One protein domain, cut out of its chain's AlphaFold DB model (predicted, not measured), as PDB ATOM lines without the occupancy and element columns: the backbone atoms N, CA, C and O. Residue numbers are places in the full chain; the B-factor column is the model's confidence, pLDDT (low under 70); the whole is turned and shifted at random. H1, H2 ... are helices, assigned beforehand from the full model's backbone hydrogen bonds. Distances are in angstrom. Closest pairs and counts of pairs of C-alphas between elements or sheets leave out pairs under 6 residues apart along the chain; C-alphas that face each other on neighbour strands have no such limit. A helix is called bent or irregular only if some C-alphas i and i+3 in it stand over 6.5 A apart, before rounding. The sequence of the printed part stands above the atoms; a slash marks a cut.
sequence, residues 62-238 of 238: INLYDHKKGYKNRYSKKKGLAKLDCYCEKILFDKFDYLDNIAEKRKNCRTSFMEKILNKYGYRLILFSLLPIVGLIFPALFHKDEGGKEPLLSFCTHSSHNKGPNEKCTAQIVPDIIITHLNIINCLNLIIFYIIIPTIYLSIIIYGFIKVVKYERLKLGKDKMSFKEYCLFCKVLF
ATOM      1  N   ILE A  62     -16.288 -17.700 -58.808       63.91
ATOM      2  CA  ILE A  62     -17.280 -17.409 -57.779       63.91
ATOM      3  C   ILE A  62     -18.345 -16.571 -58.468       63.91
ATOM      4  O   ILE A  62     -18.191 -15.363 -58.602       63.91
ATOM      5  N   ASN A  63     -19.397 -17.217 -58.959       78.44
ATOM      6  CA  ASN A  63     -20.512 -16.521 -59.577       78.44
ATOM      7  C   ASN A  63     -21.580 -16.190 -58.520       78.44
ATOM      8  O   ASN A  63     -21.725 -16.854 -57.485       78.44
ATOM      9  N   LEU A  64     -22.341 -15.128 -58.784       85.94
ATOM     10  CA  LEU A  64     -23.444 -14.679 -57.935       85.94
ATOM     11  C   LEU A  64     -24.459 -15.802 -57.658       85.94
ATOM     12  O   LEU A  64     -24.990 -15.893 -56.551       85.94
ATOM     13  N   TYR A  65     -24.687 -16.678 -58.639       85.12
ATOM     14  CA  TYR A  65     -25.603 -17.811 -58.539       85.12
ATOM     15  C   TYR A  65     -25.162 -18.851 -57.494       85.12
ATOM     16  O   TYR A  65     -25.923 -19.157 -56.577       85.12
ATOM     17  N   ASP A  66     -23.925 -19.348 -57.563       85.88
ATOM     18  CA  ASP A  66     -23.350 -20.301 -56.603       85.88
ATOM     19  C   ASP A  66     -23.286 -19.673 -55.208       85.88
ATOM     20  O   ASP A  66     -23.610 -20.324 -54.205       85.88
ATOM     21  N   HIS A  67     -22.937 -18.382 -55.133       86.75
ATOM     22  CA  HIS A  67     -22.986 -17.639 -53.881       86.75
ATOM     23  C   HIS A  67     -24.404 -17.661 -53.298       86.75
ATOM     24  O   HIS A  67     -24.570 -18.029 -52.133       86.75
ATOM     25  N   LYS A  68     -25.437 -17.351 -54.086       89.50
ATOM     26  CA  LYS A  68     -26.833 -17.369 -53.629       89.50
ATOM     27  C   LYS A  68     -27.321 -18.764 -53.242       89.50
ATOM     28  O   LYS A  68     -27.901 -18.929 -52.168       89.50
ATOM     29  N   LYS A  69     -27.009 -19.784 -54.043       89.25
ATOM     30  CA  LYS A  69     -27.375 -21.188 -53.788       89.25
ATOM     31  C   LYS A  69     -26.859 -21.678 -52.433       89.25
ATOM     32  O   LYS A  69     -27.560 -22.383 -51.712       89.25
ATOM     33  N   GLY A  70     -25.661 -21.245 -52.041       88.81
ATOM     34  CA  GLY A  70     -25.060 -21.590 -50.754       88.81
ATOM     35  C   GLY A  70     -25.618 -20.851 -49.527       88.81
ATOM     36  O   GLY A  70     -25.183 -21.172 -48.420       88.81
ATOM     37  N   TYR A  71     -26.539 -19.883 -49.662       88.94
ATOM     38  CA  TYR A  71     -26.990 -19.064 -48.520       88.94
ATOM     39  C   TYR A  71     -27.578 -19.893 -47.384       88.94
ATOM     40  O   TYR A  71     -27.184 -19.685 -46.243       88.94
ATOM     41  N   LYS A  72     -28.478 -20.843 -47.679       89.75
ATOM     42  CA  LYS A  72     -29.131 -21.674 -46.649       89.75
ATOM     43  C   LYS A  72     -28.102 -22.421 -45.794       89.75
ATOM     44  O   LYS A  72     -28.168 -22.371 -44.571       89.75
ATOM     45  N   ASN A  73     -27.107 -23.024 -46.445       91.62
ATOM     46  CA  ASN A  73     -26.024 -23.751 -45.783       91.62
ATOM     47  C   ASN A  73     -25.088 -22.823 -44.986       91.62
ATOM     48  O   ASN A  73     -24.681 -23.143 -43.875       91.62
ATOM     49  N   ARG A  74     -24.738 -21.646 -45.526       91.56
ATOM     50  CA  ARG A  74     -23.922 -20.668 -44.782       91.56
ATOM     51  C   ARG A  74     -24.673 -20.103 -43.581       91.56
ATOM     52  O   ARG A  74     -24.069 -19.871 -42.543       91.56
ATOM     53  N   TYR A  75     -25.971 -19.870 -43.732       91.38
ATOM     54  CA  TYR A  75     -26.837 -19.343 -42.688       91.38
ATOM     55  C   TYR A  75     -27.011 -20.333 -41.534       91.38
ATOM     56  O   TYR A  75     -26.861 -19.932 -40.384       91.38
ATOM     57  N   SER A  76     -27.261 -21.617 -41.820       92.06
ATOM     58  CA  SER A  76     -27.423 -22.648 -40.783       92.06
ATOM     59  C   SER A  76     -26.159 -22.859 -39.948       92.06
ATOM     60  O   SER A  76     -26.253 -23.126 -38.754       92.06
ATOM     61  N   LYS A  77     -24.976 -22.681 -40.548       94.50
ATOM     62  CA  LYS A  77     -23.680 -22.831 -39.869       94.50
ATOM     63  C   LYS A  77     -23.256 -21.616 -39.033       94.50
ATOM     64  O   LYS A  77     -22.342 -21.731 -38.222       94.50
ATOM     65  N   LYS A  78     -23.867 -20.444 -39.232       94.62
ATOM     66  CA  LYS A  78     -23.496 -19.196 -38.543       94.62
ATOM     67  C   LYS A  78     -24.271 -19.023 -37.233       94.62
ATOM     68  O   LYS A  78     -25.422 -19.437 -37.119       94.62
ATOM     69  N   LYS A  79     -23.657 -18.346 -36.258       93.94
ATOM     70  CA  LYS A  79     -24.252 -18.003 -34.953       93.94
ATOM     71  C   LYS A  79     -24.117 -16.500 -34.669       93.94
ATOM     72  O   LYS A  79     -23.274 -15.835 -35.272       93.94
ATOM     73  N   GLY A  80     -24.965 -15.974 -33.782       94.94
ATOM     74  CA  GLY A  80     -24.925 -14.577 -33.322       94.94
ATOM     75  C   GLY A  80     -24.978 -13.542 -34.453       94.94
ATOM     76  O   GLY A  80     -25.736 -13.691 -35.416       94.94
ATOM     77  N   LEU A  81     -24.124 -12.516 -34.363       91.25
ATOM     78  CA  LEU A  81     -24.039 -11.415 -35.333       91.25
ATOM     79  C   LEU A  81     -23.716 -11.882 -36.756       91.25
ATOM     80  O   LEU A  81     -24.236 -11.328 -37.721       91.25
ATOM     81  N   ALA A  82     -22.924 -12.946 -36.913       92.31
ATOM     82  CA  ALA A  82     -22.613 -13.482 -38.236       92.31
ATOM     83  C   ALA A  82     -23.869 -14.010 -38.948       92.31
ATOM     84  O   ALA A  82     -23.949 -13.958 -40.178       92.31
ATOM     85  N   LYS A  83     -24.849 -14.522 -38.190       94.12
ATOM     86  CA  LYS A  83     -26.131 -14.996 -38.723       94.12
ATOM     87  C   LYS A  83     -27.000 -13.824 -39.182       94.12
ATOM     88  O   LYS A  83     -27.584 -13.913 -40.262       94.12
ATOM     89  N   LEU A  84     -27.017 -12.729 -38.417       92.75
ATOM     90  CA  LEU A  84     -27.684 -11.478 -38.797       92.75
ATOM     91  C   LEU A  84     -27.050 -10.859 -40.047       92.75
ATOM     92  O   LEU A  84     -27.770 -10.553 -40.989       92.75
ATOM     93  N   ASP A  85     -25.719 -10.774 -40.124       92.62
ATOM     94  CA  ASP A  85     -25.031 -10.279 -41.325       92.62
ATOM     95  C   ASP A  85     -25.378 -11.114 -42.569       92.62
ATOM     96  O   ASP A  85     -25.683 -10.569 -43.626       92.62
ATOM     97  N   CYS A  86     -25.407 -12.446 -42.443       92.75
ATOM     98  CA  CYS A  86     -25.793 -13.337 -43.542       92.75
ATOM     99  C   CYS A  86     -27.248 -13.110 -43.993       92.75
ATOM    100  O   CYS A  86     -27.548 -13.164 -45.186       92.75
ATOM    101  N   TYR A  87     -28.148 -12.853 -43.042       93.00
ATOM    102  CA  TYR A  87     -29.550 -12.551 -43.310       93.00
ATOM    103  C   TYR A  87     -29.726 -11.197 -44.007       93.00
ATOM    104  O   TYR A  87     -30.358 -11.130 -45.063       93.00
ATOM    105  N   CYS A  88     -29.114 -10.141 -43.466       91.62
ATOM    106  CA  CYS A  88     -29.137  -8.800 -44.045       91.62
ATOM    107  C   CYS A  88     -28.537  -8.785 -45.454       91.62
ATOM    108  O   CYS A  88     -29.107  -8.186 -46.362       91.62
ATOM    109  N   GLU A  89     -27.427  -9.498 -45.663       94.06
ATOM    110  CA  GLU A  89     -26.804  -9.639 -46.978       94.06
ATOM    111  C   GLU A  89     -27.751 -10.279 -47.997       94.06
ATOM    112  O   GLU A  89     -27.859  -9.784 -49.118       94.06
ATOM    113  N   LYS A  90     -28.476 -11.337 -47.607       93.69
ATOM    114  CA  LYS A  90     -29.477 -11.960 -48.476       93.69
ATOM    115  C   LYS A  90     -30.569 -10.959 -48.866       93.69
ATOM    116  O   LYS A  90     -30.827 -10.794 -50.052       93.69
ATOM    117  N   ILE A  91     -31.148 -10.249 -47.894       92.25
ATOM    118  CA  ILE A  91     -32.191  -9.240 -48.151       92.25
ATOM    119  C   ILE A  91     -31.693  -8.145 -49.097       92.25
ATOM    120  O   ILE A  91     -32.420  -7.727 -49.996       92.25
ATOM    121  N   LEU A  92     -30.470  -7.652 -48.891       92.62
ATOM    122  CA  LEU A  92     -29.886  -6.628 -49.756       92.62
ATOM    123  C   LEU A  92     -29.695  -7.146 -51.181       92.62
ATOM    124  O   LEU A  92     -30.041  -6.446 -52.126       92.62
ATOM    125  N   PHE A  93     -29.211  -8.377 -51.342       93.50
ATOM    126  CA  PHE A  93     -28.995  -8.973 -52.660       93.50
ATOM    127  C   PHE A  93     -30.312  -9.194 -53.406       93.50
ATOM    128  O   PHE A  93     -30.380  -8.903 -54.595       93.50
ATOM    129  N   ASP A  94     -31.363  -9.626 -52.710       91.06
ATOM    130  CA  ASP A  94     -32.695  -9.779 -53.303       91.06
ATOM    131  C   ASP A  94     -33.254  -8.409 -53.763       91.06
ATOM    132  O   ASP A  94     -33.870  -8.292 -54.825       91.06
ATOM    133  N   LYS A  95     -32.986  -7.327 -53.010       90.31
ATOM    134  CA  LYS A  95     -33.336  -5.952 -53.419       90.31
ATOM    135  C   LYS A  95     -32.517  -5.466 -54.619       90.31
ATOM    136  O   LYS A  95     -33.063  -4.756 -55.464       90.31
ATOM    137  N   PHE A  96     -31.238  -5.827 -54.698       89.19
ATOM    138  CA  PHE A  96     -30.369  -5.502 -55.831       89.19
ATOM    139  C   PHE A  96     -30.819  -6.205 -57.113       89.19
ATOM    140  O   PHE A  96     -30.929  -5.543 -58.141       89.19
ATOM    141  N   ASP A  97     -31.211  -7.477 -57.038       90.06
ATOM    142  CA  ASP A  97     -31.800  -8.190 -58.180       90.06
ATOM    143  C   ASP A  97     -33.056  -7.491 -58.693       90.06
ATOM    144  O   ASP A  97     -33.259  -7.322 -59.893       90.06
ATOM    145  N   TYR A  98     -33.924  -7.063 -57.775       88.06
ATOM    146  CA  TYR A  98     -35.135  -6.342 -58.139       88.06
ATOM    147  C   TYR A  98     -34.828  -5.006 -58.831       88.06
ATOM    148  O   TYR A  98     -35.499  -4.646 -59.799       88.06
ATOM    149  N   LEU A  99     -33.811  -4.275 -58.363       85.88
ATOM    150  CA  LEU A  99     -33.343  -3.048 -59.014       85.88
ATOM    151  C   LEU A  99     -32.783  -3.311 -60.411       85.88
ATOM    152  O   LEU A  99     -33.148  -2.594 -61.342       85.88
ATOM    153  N   ASP A 100     -31.938  -4.331 -60.551       81.94
ATOM    154  CA  ASP A 100     -31.358  -4.734 -61.832       81.94
ATOM    155  C   ASP A 100     -32.456  -5.083 -62.843       81.94
ATOM    156  O   ASP A 100     -32.485  -4.518 -63.936       81.94
ATOM    157  N   ASN A 101     -33.434  -5.896 -62.433       85.44
ATOM    158  CA  ASN A 101     -34.580  -6.276 -63.263       85.44
ATOM    159  C   ASN A 101     -35.431  -5.066 -63.697       85.44
ATOM    160  O   ASN A 101     -35.931  -5.018 -64.821       85.44
ATOM    161  N   ILE A 102     -35.634  -4.074 -62.819       83.00
ATOM    162  CA  ILE A 102     -36.347  -2.836 -63.185       83.00
ATOM    163  C   ILE A 102     -35.539  -2.023 -64.197       83.00
ATOM    164  O   ILE A 102     -36.108  -1.470 -65.141       83.00
ATOM    165  N   ALA A 103     -34.231  -1.913 -63.984       79.81
ATOM    166  CA  ALA A 103     -33.362  -1.128 -64.844       79.81
ATOM    167  C   ALA A 103     -33.268  -1.717 -66.255       79.81
ATOM    168  O   ALA A 103     -33.341  -0.964 -67.227       79.81
ATOM    169  N   GLU A 104     -33.186  -3.045 -66.357       80.81
ATOM    170  CA  GLU A 104     -33.212  -3.782 -67.620       80.81
ATOM    171  C   GLU A 104     -34.518  -3.521 -68.386       80.81
ATOM    172  O   GLU A 104     -34.488  -3.107 -69.545       80.81
ATOM    173  N   LYS A 105     -35.673  -3.616 -67.710       81.38
ATOM    174  CA  LYS A 105     -36.985  -3.311 -68.310       81.38
ATOM    175  C   LYS A 105     -37.113  -1.869 -68.801       81.38
ATOM    176  O   LYS A 105     -37.763  -1.625 -69.813       81.38
ATOM    177  N   ARG A 106     -36.504  -0.905 -68.104       72.81
ATOM    178  CA  ARG A 106     -36.503   0.513 -68.507       72.81
ATOM    179  C   ARG A 106     -35.469   0.845 -69.592       72.81
ATOM    180  O   ARG A 106     -35.369   2.014 -69.950       72.81
ATOM    181  N   LYS A 107     -34.688  -0.128 -70.092       70.75
ATOM    182  CA  LYS A 107     -33.512   0.091 -70.964       70.75
ATOM    183  C   LYS A 107     -32.538   1.137 -70.399       70.75
ATOM    184  O   LYS A 107     -31.802   1.785 -71.140       70.75
ATOM    185  N   ASN A 108     -32.523   1.316 -69.077       64.62
ATOM    186  CA  ASN A 108     -31.726   2.345 -68.419       64.62
ATOM    187  C   ASN A 108     -30.337   1.782 -68.078       64.62
ATOM    188  O   ASN A 108     -29.957   1.643 -66.914       64.62
ATOM    189  N   CYS A 109     -29.616   1.362 -69.121       59.84
ATOM    190  CA  CYS A 109     -28.333   0.663 -69.018       59.84
ATOM    191  C   CYS A 109     -27.137   1.611 -68.874       59.84
ATOM    192  O   CYS A 109     -26.039   1.149 -68.581       59.84
ATOM    193  N   ARG A 110     -27.337   2.917 -69.105       61.31
ATOM    194  CA  ARG A 110     -26.271   3.930 -69.077       61.31
ATOM    195  C   ARG A 110     -25.968   4.446 -67.667       61.31
ATOM    196  O   ARG A 110     -24.858   4.904 -67.435       61.31
ATOM    197  N   THR A 111     -26.932   4.369 -66.751       65.81
ATOM    198  CA  THR A 111     -26.787   4.866 -65.376       65.81
ATOM    199  C   THR A 111     -26.079   3.845 -64.493       65.81
ATOM    200  O   THR A 111     -26.325   2.634 -64.598       65.81
ATOM    201  N   SER A 112     -25.186   4.326 -63.626       71.94
ATOM    202  CA  SER A 112     -24.419   3.459 -62.730       71.94
ATOM    203  C   SER A 112     -25.355   2.732 -61.755       71.94
ATOM    204  O   SER A 112     -26.474   3.177 -61.474       71.94
ATOM    205  N   PHE A 113     -24.945   1.573 -61.229       73.12
ATOM    206  CA  PHE A 113     -25.791   0.824 -60.285       73.12
ATOM    207  C   PHE A 113     -26.152   1.668 -59.048       73.12
ATOM    208  O   PHE A 113     -27.246   1.561 -58.492       73.12
ATOM    209  N   MET A 114     -25.261   2.577 -58.663       73.44
ATOM    210  CA  MET A 114     -25.457   3.478 -57.535       73.44
ATOM    211  C   MET A 114     -26.398   4.627 -57.845       73.44
ATOM    212  O   MET A 114     -27.232   4.966 -57.009       73.44
ATOM    213  N   GLU A 115     -26.369   5.141 -59.066       77.75
ATOM    214  CA  GLU A 115     -27.362   6.096 -59.540       77.75
ATOM    215  C   GLU A 115     -28.779   5.493 -59.503       77.75
ATOM    216  O   GLU A 115     -29.736   6.146 -59.086       77.75
ATOM    217  N   LYS A 116     -28.927   4.199 -59.822       80.00
ATOM    218  CA  LYS A 116     -30.210   3.478 -59.695       80.00
ATOM    219  C   LYS A 116     -30.674   3.369 -58.240       80.00
ATOM    220  O   LYS A 116     -31.865   3.531 -57.964       80.00
ATOM    221  N   ILE A 117     -29.753   3.105 -57.309       81.38
ATOM    222  CA  ILE A 117     -30.052   3.073 -55.869       81.38
ATOM    223  C   ILE A 117     -30.456   4.466 -55.381       81.38
ATOM    224  O   ILE A 117     -31.492   4.591 -54.727       81.38
ATOM    225  N   LEU A 118     -29.687   5.505 -55.714       80.56
ATOM    226  CA  LEU A 118     -29.946   6.887 -55.308       80.56
ATOM    227  C   LEU A 118     -31.264   7.413 -55.887       80.56
ATOM    228  O   LEU A 118     -32.051   8.000 -55.156       80.56
ATOM    229  N   ASN A 119     -31.597   7.110 -57.139       79.50
ATOM    230  CA  ASN A 119     -32.874   7.532 -57.718       79.50
ATOM    231  C   ASN A 119     -34.089   6.881 -57.037       79.50
ATOM    232  O   ASN A 119     -35.167   7.469 -56.995       79.50
ATOM    233  N   LYS A 120     -33.941   5.673 -56.475       82.38
ATOM    234  CA  LYS A 120     -35.043   4.977 -55.793       82.38
ATOM    235  C   LYS A 120     -35.115   5.256 -54.293       82.38
ATOM    236  O   LYS A 120     -36.208   5.341 -53.735       82.38
ATOM    237  N   TYR A 121     -33.963   5.336 -53.635       82.88
ATOM    238  CA  TYR A 121     -33.839   5.402 -52.178       82.88
ATOM    239  C   TYR A 121     -33.219   6.708 -51.677       82.88
ATOM    240  O   TYR A 121     -33.256   6.957 -50.477       82.88
ATOM    241  N   GLY A 122     -32.692   7.556 -52.560       83.94
ATOM    242  CA  GLY A 122     -31.995   8.796 -52.211       83.94
ATOM    243  C   GLY A 122     -32.856   9.744 -51.392       83.94
ATOM    244  O   GLY A 122     -32.422  10.162 -50.326       83.94
ATOM    245  N   TYR A 123     -34.113   9.982 -51.786       85.00
ATOM    246  CA  TYR A 123     -35.014  10.828 -50.988       85.00
ATOM    247  C   TYR A 123     -35.250  10.269 -49.575       85.00
ATOM    248  O   TYR A 123     -35.373  11.035 -48.625       85.00
ATOM    249  N   ARG A 124     -35.265   8.936 -49.406       87.50
ATOM    250  CA  ARG A 124     -35.405   8.298 -48.085       87.50
ATOM    251  C   ARG A 124     -34.143   8.470 -47.247       87.50
ATOM    252  O   ARG A 124     -34.247   8.687 -46.047       87.50
ATOM    253  N   LEU A 125     -32.968   8.376 -47.874       86.00
ATOM    254  CA  LEU A 125     -31.686   8.616 -47.209       86.00
ATOM    255  C   LEU A 125     -31.556  10.077 -46.771       86.00
ATOM    256  O   LEU A 125     -31.138  10.314 -45.640       86.00
ATOM    257  N   ILE A 126     -31.964  11.022 -47.623       86.69
ATOM    258  CA  ILE A 126     -31.994  12.456 -47.313       86.69
ATOM    259  C   ILE A 126     -32.969  12.719 -46.164       86.69
ATOM    260  O   ILE A 126     -32.584  13.332 -45.176       86.69
ATOM    261  N   LEU A 127     -34.191  12.186 -46.227       87.44
ATOM    262  CA  LEU A 127     -35.171  12.343 -45.151       87.44
ATOM    263  C   LEU A 127     -34.638  11.817 -43.810       87.44
ATOM    264  O   LEU A 127     -34.786  12.474 -42.786       87.44
ATOM    265  N   PHE A 128     -33.971  10.661 -43.812       85.56
ATOM    266  CA  PHE A 128     -33.383  10.101 -42.595       85.56
ATOM    267  C   PHE A 128     -32.200  10.934 -42.075       85.56
ATOM    268  O   PHE A 128     -31.994  11.018 -40.868       85.56
ATOM    269  N   SER A 129     -31.452  11.597 -42.961       84.50
ATOM    270  CA  SER A 129     -30.362  12.502 -42.565       84.50
ATOM    271  C   SER A 129     -30.842  13.773 -41.855       84.50
ATOM    272  O   SER A 129     -30.041  14.438 -41.209       84.50
ATOM    273  N   LEU A 130     -32.140  14.092 -41.926       86.88
ATOM    274  CA  LEU A 130     -32.743  15.209 -41.195       86.88
ATOM    275  C   LEU A 130     -33.066  14.852 -39.733       86.88
ATOM    276  O   LEU A 130     -33.286  15.747 -38.924       86.88
ATOM    277  N   LEU A 131     -33.073  13.566 -39.361       85.06
ATOM    278  CA  LEU A 131     -33.407  13.123 -38.001       85.06
ATOM    279  C   LEU A 131     -32.490  13.727 -36.912       85.06
ATOM    280  O   LEU A 131     -33.013  14.186 -35.898       85.06
ATOM    281  N   PRO A 132     -31.156  13.795 -37.104       82.25
ATOM    282  CA  PRO A 132     -30.253  14.475 -36.173       82.25
ATOM    283  C   PRO A 132     -30.575  15.965 -35.991       82.25
ATOM    284  O   PRO A 132     -30.376  16.502 -34.907       82.25
ATOM    285  N   ILE A 133     -31.120  16.624 -37.023       82.44
ATOM    286  CA  ILE A 133     -31.436  18.062 -37.002       82.44
ATOM    287  C   ILE A 133     -32.576  18.358 -36.020       82.44
ATOM    288  O   ILE A 133     -32.559  19.378 -35.337       82.44
ATOM    289  N   VAL A 134     -33.536  17.441 -35.874       82.44
ATOM    290  CA  VAL A 134     -34.613  17.561 -34.874       82.44
ATOM    291  C   VAL A 134     -34.043  17.571 -33.449       82.44
ATOM    292  O   VAL A 134     -34.565  18.257 -32.573       82.44
ATOM    293  N   GLY A 135     -32.923  16.880 -33.227       80.12
ATOM    294  CA  GLY A 135     -32.202  16.887 -31.956       80.12
ATOM    295  C   GLY A 135     -31.592  18.237 -31.578       80.12
ATOM    296  O   GLY A 135     -31.345  18.463 -30.397       80.12
ATOM    297  N   LEU A 136     -31.401  19.150 -32.541       75.56
ATOM    298  CA  LEU A 136     -30.865  20.498 -32.297       75.56
ATOM    299  C   LEU A 136     -31.855  21.402 -31.547       75.56
ATOM    300  O   LEU A 136     -31.448  22.410 -30.972       75.56
ATOM    301  N   ILE A 137     -33.147  21.054 -31.540       81.06
ATOM    302  CA  ILE A 137     -34.199  21.862 -30.906       81.06
ATOM    303  C   ILE A 137     -33.963  21.962 -29.398       81.06
ATOM    304  O   ILE A 137     -34.127  23.029 -28.816       81.06
ATOM    305  N   PHE A 138     -33.553  20.865 -28.758       76.38
ATOM    306  CA  PHE A 138     -33.399  20.832 -27.306       76.38
ATOM    307  C   PHE A 138     -32.211  21.692 -26.828       76.38
ATOM    308  O   PHE A 138     -32.430  22.571 -25.995       76.38
ATOM    309  N   PRO A 139     -30.993  21.570 -27.397       73.50
ATOM    310  CA  PRO A 139     -29.902  22.493 -27.091       73.50
ATOM    311  C   PRO A 139     -30.248  23.956 -27.394       73.50
ATOM    312  O   PRO A 139     -29.929  24.822 -26.590       73.50
ATOM    313  N   ALA A 140     -30.957  24.246 -28.490       74.81
ATOM    314  CA  ALA A 140     -31.334  25.620 -28.838       74.81
ATOM    315  C   ALA A 140     -32.285  26.286 -27.820       74.81
ATOM    316  O   ALA A 140     -32.318  27.512 -27.723       74.81
ATOM    317  N   LEU A 141     -33.060  25.501 -27.065       73.12
ATOM    318  CA  LEU A 141     -33.985  26.014 -26.049       73.12
ATOM    319  C   LEU A 141     -33.316  26.245 -24.689       73.12
ATOM    320  O   LEU A 141     -33.699  27.178 -23.982       73.12
ATOM    321  N   PHE A 142     -32.342  25.404 -24.328       67.06
ATOM    322  CA  PHE A 142     -31.830  25.305 -22.955       67.06
ATOM    323  C   PHE A 142     -30.329  25.588 -22.805       67.06
ATOM    324  O   PHE A 142     -29.858  25.746 -21.679       67.06
ATOM    325  N   HIS A 143     -29.551  25.630 -23.891       62.75
ATOM    326  CA  HIS A 143     -28.110  25.868 -23.816       62.75
ATOM    327  C   HIS A 143     -27.807  27.368 -23.766       62.75
ATOM    328  O   HIS A 143     -28.278  28.143 -24.596       62.75
ATOM    329  N   LYS A 144     -27.011  27.768 -22.775       54.84
ATOM    330  CA  LYS A 144     -26.428  29.103 -22.672       54.84
ATOM    331  C   LYS A 144     -24.980  28.985 -23.138       54.84
ATOM    332  O   LYS A 144     -24.179  28.384 -22.429       54.84
ATOM    333  N   ASP A 145     -24.668  29.516 -24.316       54.28
ATOM    334  CA  ASP A 145     -23.288  29.549 -24.801       54.28
ATOM    335  C   ASP A 145     -22.439  30.447 -23.888       54.28
ATOM    336  O   ASP A 145     -22.872  31.526 -23.472       54.28
ATOM    337  N   GLU A 146     -21.194  30.039 -23.629       51.06
ATOM    338  CA  GLU A 146     -20.209  30.803 -22.844       51.06
ATOM    339  C   GLU A 146     -19.836  32.160 -23.491       51.06
ATOM    340  O   GLU A 146     -19.177  32.984 -22.862       51.06
ATOM    341  N   GLY A 147     -20.294  32.430 -24.725       54.84
ATOM    342  CA  GLY A 147     -19.966  33.629 -25.503       54.84
ATOM    343  C   GLY A 147     -21.124  34.357 -26.202       54.84
ATOM    344  O   GLY A 147     -20.848  35.322 -26.914       54.84
ATOM    345  N   GLY A 148     -22.401  33.975 -26.034       52.03
ATOM    346  CA  GLY A 148     -23.500  34.792 -26.575       52.03
ATOM    347  C   GLY A 148     -24.873  34.135 -26.761       52.03
ATOM    348  O   GLY A 148     -24.985  33.005 -27.210       52.03
ATOM    349  N   LYS A 149     -25.902  34.968 -26.534       51.16
ATOM    350  CA  LYS A 149     -27.362  34.735 -26.504       51.16
ATOM    351  C   LYS A 149     -27.854  33.966 -25.280       51.16
ATOM    352  O   LYS A 149     -27.444  32.848 -24.994       51.16
ATOM    353  N   GLU A 150     -28.752  34.617 -24.547       56.88
ATOM    354  CA  GLU A 150     -29.476  33.970 -23.461       56.88
ATOM    355  C   GLU A 150     -30.325  32.827 -24.030       56.88
ATOM    356  O   GLU A 150     -30.872  32.972 -25.130       56.88
ATOM    357  N   PRO A 151     -30.425  31.691 -23.319       61.78
ATOM    358  CA  PRO A 151     -31.306  30.613 -23.734       61.78
ATOM    359  C   PRO A 151     -32.732  31.159 -23.877       61.78
ATOM    360  O   PRO A 151     -33.159  32.004 -23.089       61.78
ATOM    361  N   LEU A 152     -33.473  30.659 -24.873       61.69
ATOM    362  CA  LEU A 152     -34.885  31.016 -25.087       61.69
ATOM    363  C   LEU A 152     -35.722  30.822 -23.813       61.69
ATOM    364  O   LEU A 152     -36.681  31.556 -23.586       61.69
ATOM    365  N   LEU A 153     -35.336  29.846 -22.990       64.88
ATOM    366  CA  LEU A 153     -35.856  29.617 -21.652       64.88
ATOM    367  C   LEU A 153     -34.715  29.758 -20.640       64.88
ATOM    368  O   LEU A 153     -33.866  28.878 -20.513       64.88
ATOM    369  N   SER A 154     -34.703  30.868 -19.905       66.06
ATOM    370  CA  SER A 154     -33.821  31.054 -18.758       66.06
ATOM    371  C   SER A 154     -34.555  30.660 -17.475       66.06
ATOM    372  O   SER A 154     -35.662  31.126 -17.202       66.06
ATOM    373  N   PHE A 155     -33.938  29.783 -16.680       71.50
ATOM    374  CA  PHE A 155     -34.438  29.383 -15.363       71.50
ATOM    375  C   PHE A 155     -33.507  29.892 -14.267       71.50
ATOM    376  O   PHE A 155     -32.290  29.942 -14.453       71.50
ATOM    377  N   CYS A 156     -34.074  30.251 -13.120       71.62
ATOM    378  CA  CYS A 156     -33.327  30.631 -11.927       71.62
ATOM    379  C   CYS A 156     -33.873  29.902 -10.699       71.62
ATOM    380  O   CYS A 156     -35.001  29.412 -10.688       71.62
ATOM    381  N   THR A 157     -33.064  29.857  -9.647       70.25
ATOM    382  CA  THR A 157     -33.376  29.126  -8.409       70.25
ATOM    383  C   THR A 157     -33.614  30.086  -7.246       70.25
ATOM    384  O   THR A 157     -33.723  29.686  -6.089       70.25
ATOM    385  N   HIS A 158     -33.721  31.384  -7.552       76.50
ATOM    386  CA  HIS A 158     -33.966  32.436  -6.578       76.50
ATOM    387  C   HIS A 158     -35.367  32.317  -5.975       76.50
ATOM    388  O   HIS A 158     -36.344  32.052  -6.667       76.50
ATOM    389  N   SER A 159     -35.481  32.598  -4.679       67.38
ATOM    390  CA  SER A 159     -36.742  32.522  -3.935       67.38
ATOM    391  C   SER A 159     -37.748  33.621  -4.299       67.38
ATOM    392  O   SER A 159     -38.949  33.424  -4.138       67.38
ATOM    393  N   SER A 160     -37.292  34.775  -4.797       68.31
ATOM    394  CA  SER A 160     -38.158  35.805  -5.381       68.31
ATOM    395  C   SER A 160     -37.362  36.792  -6.235       68.31
ATOM    396  O   SER A 160     -36.173  37.003  -6.001       68.31
ATOM    397  N   HIS A 161     -38.036  37.416  -7.201       72.56
ATOM    398  CA  HIS A 161     -37.465  38.446  -8.079       72.56
ATOM    399  C   HIS A 161     -37.720  39.866  -7.565       72.56
ATOM    400  O   HIS A 161     -37.328  40.828  -8.202       72.56
ATOM    401  N   ASN A 162     -38.376  40.014  -6.413       66.31
ATOM    402  CA  ASN A 162     -38.902  41.304  -5.958       66.31
ATOM    403  C   ASN A 162     -38.132  41.882  -4.758       66.31
ATOM    404  O   ASN A 162     -38.617  42.823  -4.134       66.31
ATOM    405  N   LYS A 163     -36.986  41.290  -4.380       61.28
ATOM    406  CA  LYS A 163     -36.137  41.776  -3.280       61.28
ATOM    407  C   LYS A 163     -34.647  41.536  -3.543       61.28
ATOM    408  O   LYS A 163     -34.227  40.395  -3.745       61.28
ATOM    409  N   GLY A 164     -33.841  42.589  -3.404       64.69
ATOM    410  CA  GLY A 164     -32.381  42.494  -3.292       64.69
ATOM    411  C   GLY A 164     -31.661  42.395  -4.648       64.69
ATOM    412  O   GLY A 164     -32.182  42.870  -5.653       64.69
ATOM    413  N   PRO A 165     -30.462  41.785  -4.727       64.75
ATOM    414  CA  PRO A 165     -29.626  41.805  -5.941       64.75
ATOM    415  C   PRO A 165     -30.272  41.146  -7.177       64.75
ATOM    416  O   PRO A 165     -29.772  41.300  -8.289       64.75
ATOM    417  N   ASN A 166     -31.396  40.447  -6.995       67.44
ATOM    418  CA  ASN A 166     -32.083  39.656  -8.014       67.44
ATOM    419  C   ASN A 166     -33.262  40.388  -8.684       67.44
ATOM    420  O   ASN A 166     -33.938  39.788  -9.518       67.44
ATOM    421  N   GLU A 167     -33.491  41.670  -8.375       62.81
ATOM    422  CA  GLU A 167     -34.577  42.497  -8.943       62.81
ATOM    423  C   GLU A 167     -34.543  42.633 -10.472       62.81
ATOM    424  O   GLU A 167     -35.558  42.902 -11.107       62.81
ATOM    425  N   LYS A 168     -33.376  42.412 -11.086       71.00
ATOM    426  CA  LYS A 168     -33.183  42.485 -12.544       71.00
ATOM    427  C   LYS A 168     -33.318  41.133 -13.252       71.00
ATOM    428  O   LYS A 168     -33.118  41.063 -14.461       71.00
ATOM    429  N   CYS A 169     -33.598  40.051 -12.524       70.62
ATOM    430  CA  CYS A 169     -33.702  38.718 -13.109       70.62
ATOM    431  C   CYS A 169     -35.052  38.548 -13.825       70.62
ATOM    432  O   CYS A 169     -36.107  38.740 -13.228       70.62
ATOM    433  N   THR A 170     -35.032  38.155 -15.099       69.50
ATOM    434  CA  THR A 170     -36.233  37.906 -15.925       69.50
ATOM    435  C   THR A 170     -36.531  36.415 -16.131       69.50
ATOM    436  O   THR A 170     -37.509  36.069 -16.790       69.50
ATOM    437  N   ALA A 171     -35.701  35.536 -15.564       73.94
ATOM    438  CA  ALA A 171     -35.805  34.084 -15.687       73.94
ATOM    439  C   ALA A 171     -37.010  33.500 -14.926       73.94
ATOM    440  O   ALA A 171     -37.521  34.092 -13.979       73.94
ATOM    441  N   GLN A 172     -37.456  32.304 -15.297       74.94
ATOM    442  CA  GLN A 172     -38.523  31.616 -14.573       74.94
ATOM    443  C   GLN A 172     -37.965  30.919 -13.321       74.94
ATOM    444  O   GLN A 172     -37.012  30.143 -13.414       74.94
ATOM    445  N   ILE A 173     -38.581  31.165 -12.157       75.31
ATOM    446  CA  ILE A 173     -38.205  30.510 -10.896       75.31
ATOM    447  C   ILE A 173     -38.577  29.031 -10.963       75.31
ATOM    448  O   ILE A 173     -39.744  28.676 -11.149       75.31
ATOM    449  N   VAL A 174     -37.584  28.168 -10.786       79.12
ATOM    450  CA  VAL A 174     -37.720  26.716 -10.837       79.12
ATOM    451  C   VAL A 174     -36.842  26.088  -9.741       79.12
ATOM    452  O   VAL A 174     -35.725  26.551  -9.515       79.12
ATOM    453  N   PRO A 175     -37.304  25.028  -9.048       79.81
ATOM    454  CA  PRO A 175     -36.484  24.287  -8.090       79.81
ATOM    455  C   PRO A 175     -35.148  23.791  -8.676       79.81
ATOM    456  O   PRO A 175     -35.122  23.270  -9.793       79.81
ATOM    457  N   ASP A 176     -34.070  23.831  -7.882       78.19
ATOM    458  CA  ASP A 176     -32.727  23.325  -8.247       78.19
ATOM    459  C   ASP A 176     -32.757  21.901  -8.831       78.19
ATOM    460  O   ASP A 176     -32.057  21.573  -9.794       78.19
ATOM    461  N   ILE A 177     -33.616  21.049  -8.262       81.62
ATOM    462  CA  ILE A 177     -33.811  19.660  -8.692       81.62
ATOM    463  C   ILE A 177     -34.229  19.606 -10.168       81.62
ATOM    464  O   ILE A 177     -33.690  18.816 -10.942       81.62
ATOM    465  N   ILE A 178     -35.146  20.477 -10.591       82.00
ATOM    466  CA  ILE A 178     -35.654  20.495 -11.965       82.00
ATOM    467  C   ILE A 178     -34.575  20.994 -12.933       82.00
ATOM    468  O   ILE A 178     -34.404  20.389 -13.988       82.00
ATOM    469  N   ILE A 179     -33.789  22.014 -12.571       78.12
ATOM    470  CA  ILE A 179     -32.652  22.469 -13.398       78.12
ATOM    471  C   ILE A 179     -31.628  21.346 -13.583       78.12
ATOM    472  O   ILE A 179     -31.156  21.101 -14.695       78.12
ATOM    473  N   THR A 180     -31.333  20.609 -12.512       79.50
ATOM    474  CA  THR A 180     -30.419  19.463 -12.561       79.50
ATOM    475  C   THR A 180     -30.934  18.384 -13.519       79.50
ATOM    476  O   THR A 180     -30.183  17.896 -14.365       79.50
ATOM    477  N   HIS A 181     -32.228  18.056 -13.462       85.62
ATOM    478  CA  HIS A 181     -32.843  17.121 -14.408       85.62
ATOM    479  C   HIS A 181     -32.817  17.633 -15.852       85.62
ATOM    480  O   HIS A 181     -32.497  16.860 -16.752       85.62
ATOM    481  N   LEU A 182     -33.096  18.917 -16.088       83.50
ATOM    482  CA  LEU A 182     -33.039  19.518 -17.424       83.50
ATOM    483  C   LEU A 182     -31.630  19.445 -18.021       83.50
ATOM    484  O   LEU A 182     -31.485  19.071 -19.184       83.50
ATOM    485  N   ASN A 183     -30.593  19.708 -17.221       81.25
ATOM    486  CA  ASN A 183     -29.199  19.583 -17.650       81.25
ATOM    487  C   ASN A 183     -28.838  18.138 -18.015       81.25
ATOM    488  O   ASN A 183     -28.228  17.901 -19.057       81.25
ATOM    489  N   ILE A 184     -29.258  17.160 -17.206       85.94
ATOM    490  CA  ILE A 184     -29.046  15.735 -17.505       85.94
ATOM    491  C   ILE A 184     -29.750  15.348 -18.811       85.94
ATOM    492  O   ILE A 184     -29.143  14.713 -19.672       85.94
ATOM    493  N   ILE A 185     -31.009  15.757 -18.987       86.44
ATOM    494  CA  ILE A 185     -31.780  15.488 -20.208       86.44
ATOM    495  C   ILE A 185     -31.108  16.142 -21.422       86.44
ATOM    496  O   ILE A 185     -31.007  15.506 -22.469       86.44
ATOM    497  N   ASN A 186     -30.593  17.366 -21.284       83.62
ATOM    498  CA  ASN A 186     -29.857  18.045 -22.349       83.62
ATOM    499  C   ASN A 186     -28.605  17.263 -22.756       83.62
ATOM    500  O   ASN A 186     -28.409  16.979 -23.936       83.62
ATOM    501  N   CYS A 187     -27.795  16.846 -21.780       84.00
ATOM    502  CA  CYS A 187     -26.607  16.033 -22.027       84.00
ATOM    503  C   CYS A 187     -26.952  14.711 -22.727       84.00
ATOM    504  O   CYS A 187     -26.289  14.329 -23.690       84.00
ATOM    505  N   LEU A 188     -28.012  14.025 -22.292       88.75
ATOM    506  CA  LEU A 188     -28.473  12.793 -22.935       88.75
ATOM    507  C   LEU A 188     -28.946  13.044 -24.372       88.75
ATOM    508  O   LEU A 188     -28.568  12.291 -25.269       88.75
ATOM    509  N   ASN A 189     -29.711  14.111 -24.611       87.44
ATOM    510  CA  ASN A 189     -30.148  14.497 -25.952       87.44
ATOM    511  C   ASN A 189     -28.955  14.796 -26.868       87.44
ATOM    512  O   ASN A 189     -28.905  14.277 -27.983       87.44
ATOM    513  N   LEU A 190     -27.961  15.551 -26.390       85.12
ATOM    514  CA  LEU A 190     -26.726  15.819 -27.127       85.12
ATOM    515  C   LEU A 190     -26.015  14.513 -27.517       85.12
ATOM    516  O   LEU A 190     -25.707  14.290 -28.687       85.12
ATOM    517  N   ILE A 191     -25.817  13.594 -26.572       89.38
ATOM    518  CA  ILE A 191     -25.147  12.315 -26.848       89.38
ATOM    519  C   ILE A 191     -25.945  11.481 -27.862       89.38
ATOM    520  O   ILE A 191     -25.383  10.950 -28.825       89.38
ATOM    521  N   ILE A 192     -27.260  11.366 -27.684       90.69
ATOM    522  CA  ILE A 192     -28.105  10.523 -28.534       90.69
ATOM    523  C   ILE A 192     -28.155  11.063 -29.966       90.69
ATOM    524  O   ILE A 192     -27.899  10.314 -30.914       90.69
ATOM    525  N   PHE A 193     -28.459  12.349 -30.139       89.75
ATOM    526  CA  PHE A 193     -28.705  12.929 -31.459       89.75
ATOM    527  C   PHE A 193     -27.436  13.275 -32.234       89.75
ATOM    528  O   PHE A 193     -27.472  13.224 -33.462       89.75
ATOM    529  N   TYR A 194     -26.321  13.572 -31.560       85.69
ATOM    530  CA  TYR A 194     -25.079  13.968 -32.234       85.69
ATOM    531  C   TYR A 194     -24.049  12.844 -32.321       85.69
ATOM    532  O   TYR A 194     -23.247  12.836 -33.253       85.69
ATOM    533  N   ILE A 195     -24.071  11.876 -31.399       88.75
ATOM    534  CA  ILE A 195     -23.103  10.772 -31.397       88.75
ATOM    535  C   ILE A 195     -23.776   9.484 -31.863       88.75
ATOM    536  O   ILE A 195     -23.383   8.915 -32.882       88.75
ATOM    537  N   ILE A 196     -24.808   9.019 -31.157       92.56
ATOM    538  CA  ILE A 196     -25.357   7.671 -31.364       92.56
ATOM    539  C   ILE A 196     -26.088   7.556 -32.708       92.56
ATOM    540  O   ILE A 196     -25.731   6.709 -33.532       92.56
ATOM    541  N   ILE A 197     -27.089   8.406 -32.958       91.44
ATOM    542  CA  ILE A 197     -27.906   8.356 -34.182       91.44
ATOM    543  C   ILE A 197     -27.044   8.544 -35.446       91.44
ATOM    544  O   ILE A 197     -27.152   7.707 -36.352       91.44
ATOM    545  N   PRO A 198     -26.150   9.553 -35.532       90.12
ATOM    546  CA  PRO A 198     -25.303   9.741 -36.708       90.12
ATOM    547  C   PRO A 198     -24.337   8.574 -36.929       90.12
ATOM    548  O   PRO A 198     -24.175   8.124 -38.063       90.12
ATOM    549  N   THR A 199     -23.757   8.012 -35.861       91.56
ATOM    550  CA  THR A 199     -22.858   6.849 -35.964       91.56
ATOM    551  C   THR A 199     -23.580   5.622 -36.519       91.56
ATOM    552  O   THR A 199     -23.058   4.940 -37.407       91.56
ATOM    553  N   ILE A 200     -24.801   5.345 -36.049       92.19
ATOM    554  CA  ILE A 200     -25.629   4.246 -36.567       92.19
ATOM    555  C   ILE A 200     -25.981   4.490 -38.039       92.19
ATOM    556  O   ILE A 200     -25.840   3.585 -38.863       92.19
ATOM    557  N   TYR A 201     -26.394   5.710 -38.389       90.38
ATOM    558  CA  TYR A 201     -26.739   6.077 -39.760       90.38
ATOM    559  C   TYR A 201     -25.563   5.890 -40.729       90.38
ATOM    560  O   TYR A 201     -25.704   5.204 -41.747       90.38
ATOM    561  N   LEU A 202     -24.385   6.415 -40.385       91.00
ATOM    562  CA  LEU A 202     -23.166   6.247 -41.179       91.00
ATOM    563  C   LEU A 202     -22.777   4.772 -41.302       91.00
ATOM    564  O   LEU A 202     -22.424   4.316 -42.389       91.00
ATOM    565  N   SER A 203     -22.915   3.997 -40.223       91.94
ATOM    566  CA  SER A 203     -22.643   2.557 -40.234       91.94
ATOM    567  C   SER A 203     -23.553   1.804 -41.214       91.94
ATOM    568  O   SER A 203     -23.074   0.952 -41.965       91.94
ATOM    569  N   ILE A 204     -24.849   2.139 -41.264       90.12
ATOM    570  CA  ILE A 204     -25.809   1.552 -42.215       90.12
ATOM    571  C   ILE A 204     -25.430   1.907 -43.655       90.12
ATOM    572  O   ILE A 204     -25.450   1.034 -44.527       90.12
ATOM    573  N   ILE A 205     -25.060   3.166 -43.904       89.25
ATOM    574  CA  ILE A 205     -24.632   3.630 -45.224       89.25
ATOM    575  C   ILE A 205     -23.390   2.861 -45.683       89.25
ATOM    576  O   ILE A 205     -23.413   2.232 -46.743       89.25
ATOM    577  N   ILE A 206     -22.330   2.852 -44.869       90.88
ATOM    578  CA  ILE A 206     -21.064   2.170 -45.169       90.88
ATOM    579  C   ILE A 206     -21.306   0.677 -45.418       90.88
ATOM    580  O   ILE A 206     -20.803   0.117 -46.394       90.88
ATOM    581  N   TYR A 207     -22.125   0.030 -44.585       91.69
ATOM    582  CA  TYR A 207     -22.503  -1.366 -44.774       91.69
ATOM    583  C   TYR A 207     -23.202  -1.597 -46.120       91.69
ATOM    584  O   TYR A 207     -22.844  -2.525 -46.849       91.69
ATOM    585  N   GLY A 208     -24.155  -0.734 -46.483       89.69
ATOM    586  CA  GLY A 208     -24.819  -0.756 -47.785       89.69
ATOM    587  C   GLY A 208     -23.821  -0.675 -48.942       89.69
ATOM    588  O   GLY A 208     -23.833  -1.547 -49.813       89.69
ATOM    589  N   PHE A 209     -22.904   0.296 -48.907       87.56
ATOM    590  CA  PHE A 209     -21.839   0.460 -49.906       87.56
ATOM    591  C   PHE A 209     -20.977  -0.804 -50.045       87.56
ATOM    592  O   PHE A 209     -20.804  -1.316 -51.154       87.56
ATOM    593  N   ILE A 210     -20.498  -1.367 -48.930       89.81
ATOM    594  CA  ILE A 210     -19.696  -2.603 -48.926       89.81
ATOM    595  C   ILE A 210     -20.463  -3.755 -49.589       89.81
ATOM    596  O   ILE A 210     -19.896  -4.520 -50.378       89.81
ATOM    597  N   LYS A 211     -21.758  -3.903 -49.286       90.75
ATOM    598  CA  LYS A 211     -22.580  -4.983 -49.847       90.75
ATOM    599  C   LYS A 211     -22.888  -4.783 -51.329       90.75
ATOM    600  O   LYS A 211     -22.893  -5.782 -52.044       90.75
ATOM    601  N   VAL A 212     -23.071  -3.551 -51.805       89.19
ATOM    602  CA  VAL A 212     -23.211  -3.272 -53.247       89.19
ATOM    603  C   VAL A 212     -21.945  -3.665 -54.000       89.19
ATOM    604  O   VAL A 212     -22.016  -4.407 -54.976       89.19
ATOM    605  N   VAL A 213     -20.772  -3.252 -53.513       88.31
ATOM    606  CA  VAL A 213     -19.502  -3.615 -54.159       88.31
ATOM    607  C   VAL A 213     -19.305  -5.132 -54.150       88.31
ATOM    608  O   VAL A 213     -18.875  -5.715 -55.147       88.31
ATOM    609  N   LYS A 214     -19.670  -5.809 -53.051       90.19
ATOM    610  CA  LYS A 214     -19.656  -7.277 -52.984       90.19
ATOM    611  C   LYS A 214     -20.598  -7.906 -54.017       90.19
ATOM    612  O   LYS A 214     -20.209  -8.896 -54.635       90.19
ATOM    613  N   TYR A 215     -21.805  -7.371 -54.181       89.56
ATOM    614  CA  TYR A 215     -22.799  -7.855 -55.137       89.56
ATOM    615  C   TYR A 215     -22.289  -7.751 -56.579       89.56
ATOM    616  O   TYR A 215     -22.206  -8.767 -57.268       89.56
ATOM    617  N   GLU A 216     -21.840  -6.565 -56.993       86.25
ATOM    618  CA  GLU A 216     -21.318  -6.317 -58.343       86.25
ATOM    619  C   GLU A 216     -20.064  -7.150 -58.636       86.25
ATOM    620  O   GLU A 216     -19.920  -7.755 -59.698       86.25
ATOM    621  N   ARG A 217     -19.173  -7.297 -57.649       87.31
ATOM    622  CA  ARG A 217     -18.005  -8.176 -57.772       87.31
ATOM    623  C   ARG A 217     -18.395  -9.631 -58.053       87.31
ATOM    624  O   ARG A 217     -17.795 -10.265 -58.920       87.31
ATOM    625  N   LEU A 218     -19.379 -10.159 -57.319       88.56
ATOM    626  CA  LEU A 218     -19.878 -11.529 -57.495       88.56
ATOM    627  C   LEU A 218     -20.628 -11.702 -58.821       88.56
ATOM    628  O   LEU A 218     -20.569 -12.776 -59.422       88.56
ATOM    629  N   LYS A 219     -21.314 -10.655 -59.287       85.31
ATOM    630  CA  LYS A 219     -21.978 -10.613 -60.594       85.31
ATOM    631  C   LYS A 219     -20.965 -10.732 -61.735       85.31
ATOM    632  O   LYS A 219     -21.171 -11.524 -62.645       85.31
ATOM    633  N   LEU A 220     -19.819 -10.060 -61.615       83.69
ATOM    634  CA  LEU A 220     -18.707 -10.126 -62.574       83.69
ATOM    635  C   LEU A 220     -17.813 -11.371 -62.427       83.69
ATOM    636  O   LEU A 220     -16.801 -11.489 -63.116       83.69
ATOM    637  N   GLY A 221     -18.133 -12.289 -61.508       81.88
ATOM    638  CA  GLY A 221     -17.357 -13.512 -61.295       81.88
ATOM    639  C   GLY A 221     -15.958 -13.287 -60.709       81.88
ATOM    640  O   GLY A 221     -15.103 -14.170 -60.812       81.88
ATOM    641  N   LYS A 222     -15.700 -12.106 -60.130       78.38
ATOM    642  CA  LYS A 222     -14.394 -11.731 -59.582       78.38
ATOM    643  C   LYS A 222     -14.258 -12.197 -58.129       78.38
ATOM    644  O   LYS A 222     -15.193 -12.115 -57.332       78.38
ATOM    645  N   ASP A 223     -13.066 -12.670 -57.784       73.19
ATOM    646  CA  ASP A 223     -12.702 -13.086 -56.424       73.19
ATOM    647  C   ASP A 223     -12.220 -11.882 -55.579       73.19
ATOM    648  O   ASP A 223     -12.357 -10.726 -55.989       73.19
ATOM    649  N   LYS A 224     -11.691 -12.123 -54.373       74.62
ATOM    650  CA  LYS A 224     -11.099 -11.109 -53.492       74.62
ATOM    651  C   LYS A 224     -10.085 -10.253 -54.267       74.62
ATOM    652  O   LYS A 224      -9.107 -10.767 -54.795       74.62
ATOM    653  N   MET A 225     -10.356  -8.951 -54.316       80.31
ATOM    654  CA  MET A 225      -9.525  -7.954 -54.992       80.31
ATOM    655  C   MET A 225      -8.548  -7.313 -54.006       80.31
ATOM    656  O   MET A 225      -8.852  -7.195 -52.814       80.31
ATOM    657  N   SER A 226      -7.405  -6.858 -54.510       82.00
ATOM    658  CA  SER A 226      -6.508  -5.948 -53.789       82.00
ATOM    659  C   SER A 226      -7.162  -4.576 -53.572       82.00
ATOM    660  O   SER A 226      -8.130  -4.221 -54.247       82.00
ATOM    661  N   PHE A 227      -6.631  -3.765 -52.651       80.56
ATOM    662  CA  PHE A 227      -7.159  -2.418 -52.386       80.56
ATOM    663  C   PHE A 227      -7.140  -1.518 -53.634       80.56
ATOM    664  O   PHE A 227      -8.121  -0.840 -53.927       80.56
ATOM    665  N   LYS A 228      -6.065  -1.570 -54.431       82.88
ATOM    666  CA  LYS A 228      -5.952  -0.800 -55.681       82.88
ATOM    667  C   LYS A 228      -7.024  -1.201 -56.697       82.88
ATOM    668  O   LYS A 228      -7.658  -0.342 -57.303       82.88
ATOM    669  N   GLU A 229      -7.248  -2.503 -56.860       83.50
ATOM    670  CA  GLU A 229      -8.318  -3.027 -57.713       83.50
ATOM    671  C   GLU A 229      -9.701  -2.661 -57.178       83.50
ATOM    672  O   GLU A 229     -10.578  -2.343 -57.970       83.50
ATOM    673  N   TYR A 230      -9.886  -2.652 -55.855       83.38
ATOM    674  CA  TYR A 230     -11.121  -2.211 -55.216       83.38
ATOM    675  C   TYR A 230     -11.414  -0.740 -55.533       83.38
ATOM    676  O   TYR A 230     -12.504  -0.434 -56.001       83.38
ATOM    677  N   CYS A 231     -10.440   0.162 -55.374       80.81
ATOM    678  CA  CYS A 231     -10.604   1.580 -55.711       80.81
ATOM    679  C   CYS A 231     -10.913   1.797 -57.197       80.81
ATOM    680  O   CYS A 231     -11.817   2.561 -57.531       80.81
ATOM    681  N   LEU A 232     -10.204   1.102 -58.094       82.62
ATOM    682  CA  LEU A 232     -10.473   1.158 -59.535       82.62
ATOM    683  C   LEU A 232     -11.867   0.619 -59.869       82.62
ATOM    684  O   LEU A 232     -12.571   1.197 -60.687       82.62
ATOM    685  N   PHE A 233     -12.272  -0.469 -59.218       82.25
ATOM    686  CA  PHE A 233     -13.588  -1.060 -59.396       82.25
ATOM    687  C   PHE A 233     -14.697  -0.122 -58.922       82.25
ATOM    688  O   PHE A 233     -15.674   0.075 -59.638       82.25
ATOM    689  N   CYS A 234     -14.512   0.516 -57.767       80.19
ATOM    690  CA  CYS A 234     -15.400   1.560 -57.280       80.19
ATOM    691  C   CYS A 234     -15.483   2.726 -58.274       80.19
ATOM    692  O   CYS A 234     -16.587   3.103 -58.631       80.19
ATOM    693  N   LYS A 235     -14.364   3.230 -58.812       79.81
ATOM    694  CA  LYS A 235     -14.371   4.327 -59.803       79.81
ATOM    695  C   LYS A 235     -15.181   4.017 -61.073       79.81
ATOM    696  O   LYS A 235     -15.630   4.931 -61.742       79.81
ATOM    697  N   VAL A 236     -15.323   2.742 -61.433       77.94
ATOM    698  CA  VAL A 236     -16.146   2.317 -62.580       77.94
ATOM    699  C   VAL A 236     -17.619   2.133 -62.187       77.94
ATOM    700  O   VAL A 236     -18.501   2.263 -63.027       77.94
ATOM    701  N   LEU A 237     -17.892   1.809 -60.921       75.75
ATOM    702  CA  LEU A 237     -19.242   1.575 -60.399       75.75
ATOM    703  C   LEU A 237     -19.973   2.838 -59.927       75.75
ATOM    704  O   LEU A 237     -21.206   2.813 -59.877       75.75
ATOM    705  N   PHE A 238     -19.234   3.865 -59.507       74.25
ATOM    706  CA  PHE A 238     -19.732   5.136 -58.977       74.25
ATOM    707  C   PHE A 238     -19.551   6.236 -60.010       74.25
ATOM    708  O   PHE A 238     -20.572   6.899 -60.294       74.25
TER     709      PHE A 238
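This is residues 62 to 238 of the 238 residues of an uncharacterized protein of Plasmodium vivax Mauritania I (UniProt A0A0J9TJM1). A long rod is made by the nearly straight helix H7 with H4, H5 and H6 running back alongside it in a row. At one end H3 crosses H7, with H1 and H2 beyond it and H8 standing across H7; a long loop, residues 143 to 175, makes the other end. The 177 printed residues hold eight named helices, H1 to H8, and no named strand: all helix. The whole is extended, with a radius of gyration of the C-alphas of 26.2 A and spans of 82 by 40 by 32 A.

H1 is residues 64 to 69, beginning at C-alpha 64 (-23.444, -14.679, -57.935), and H2 71 to 77. H3, 80 to 105, is 38.7 A long. H4, 113 to 129, is irregular, C-alphas 120 and 123 being 7.6 A apart, with a kink of 63 degrees near residue 121. H5 is 131 to 134 and H6 137 to 142. H7, 176 to 219, was assigned as one helix by its hydrogen bonds but is bent, C-alphas 194 and 197 being 6.6 A apart; its arms are H7a, 176 to 194, and H7b, 197 to 219, at 15 degrees. H8, 227 to 237, ends at C-alpha 237 (-19.242, 1.575, -60.399).

H1 touches H7b about perpendicular, at 80 degrees; their closest C-alphas, Leu 64 and Leu 218, are 4.8 A apart. H2 and H3 form a hairpin, closest at C-alphas 75 and 83, 5.9 A. H3 touches H7b at a steep tilt of 63 degrees, closest at C-alphas 93 and 215, 6.8 A. H6 and H7a form a hairpin, closest at C-alphas 139 and 186, 6.5 A. H8 is close to but not clearly touching H7b, closest at C-alphas 234 and 213, 7.3 A. Every O i to N i+4 pair is within hydrogen-bond range in H1, H2, H3, H6, H7a, H7b and H8; in H4 11 of 13 are, and H5 is too short for one.

The C-alphas of Asp 66 and Gly 164, the two farthest apart, are 82.9 A apart. The printed part has no cut, and the link from H6 to H7 is long, with 33 residues. Mean pLDDT of the printed part is 81.0; 27 residues are under 70, among them 142 to 154.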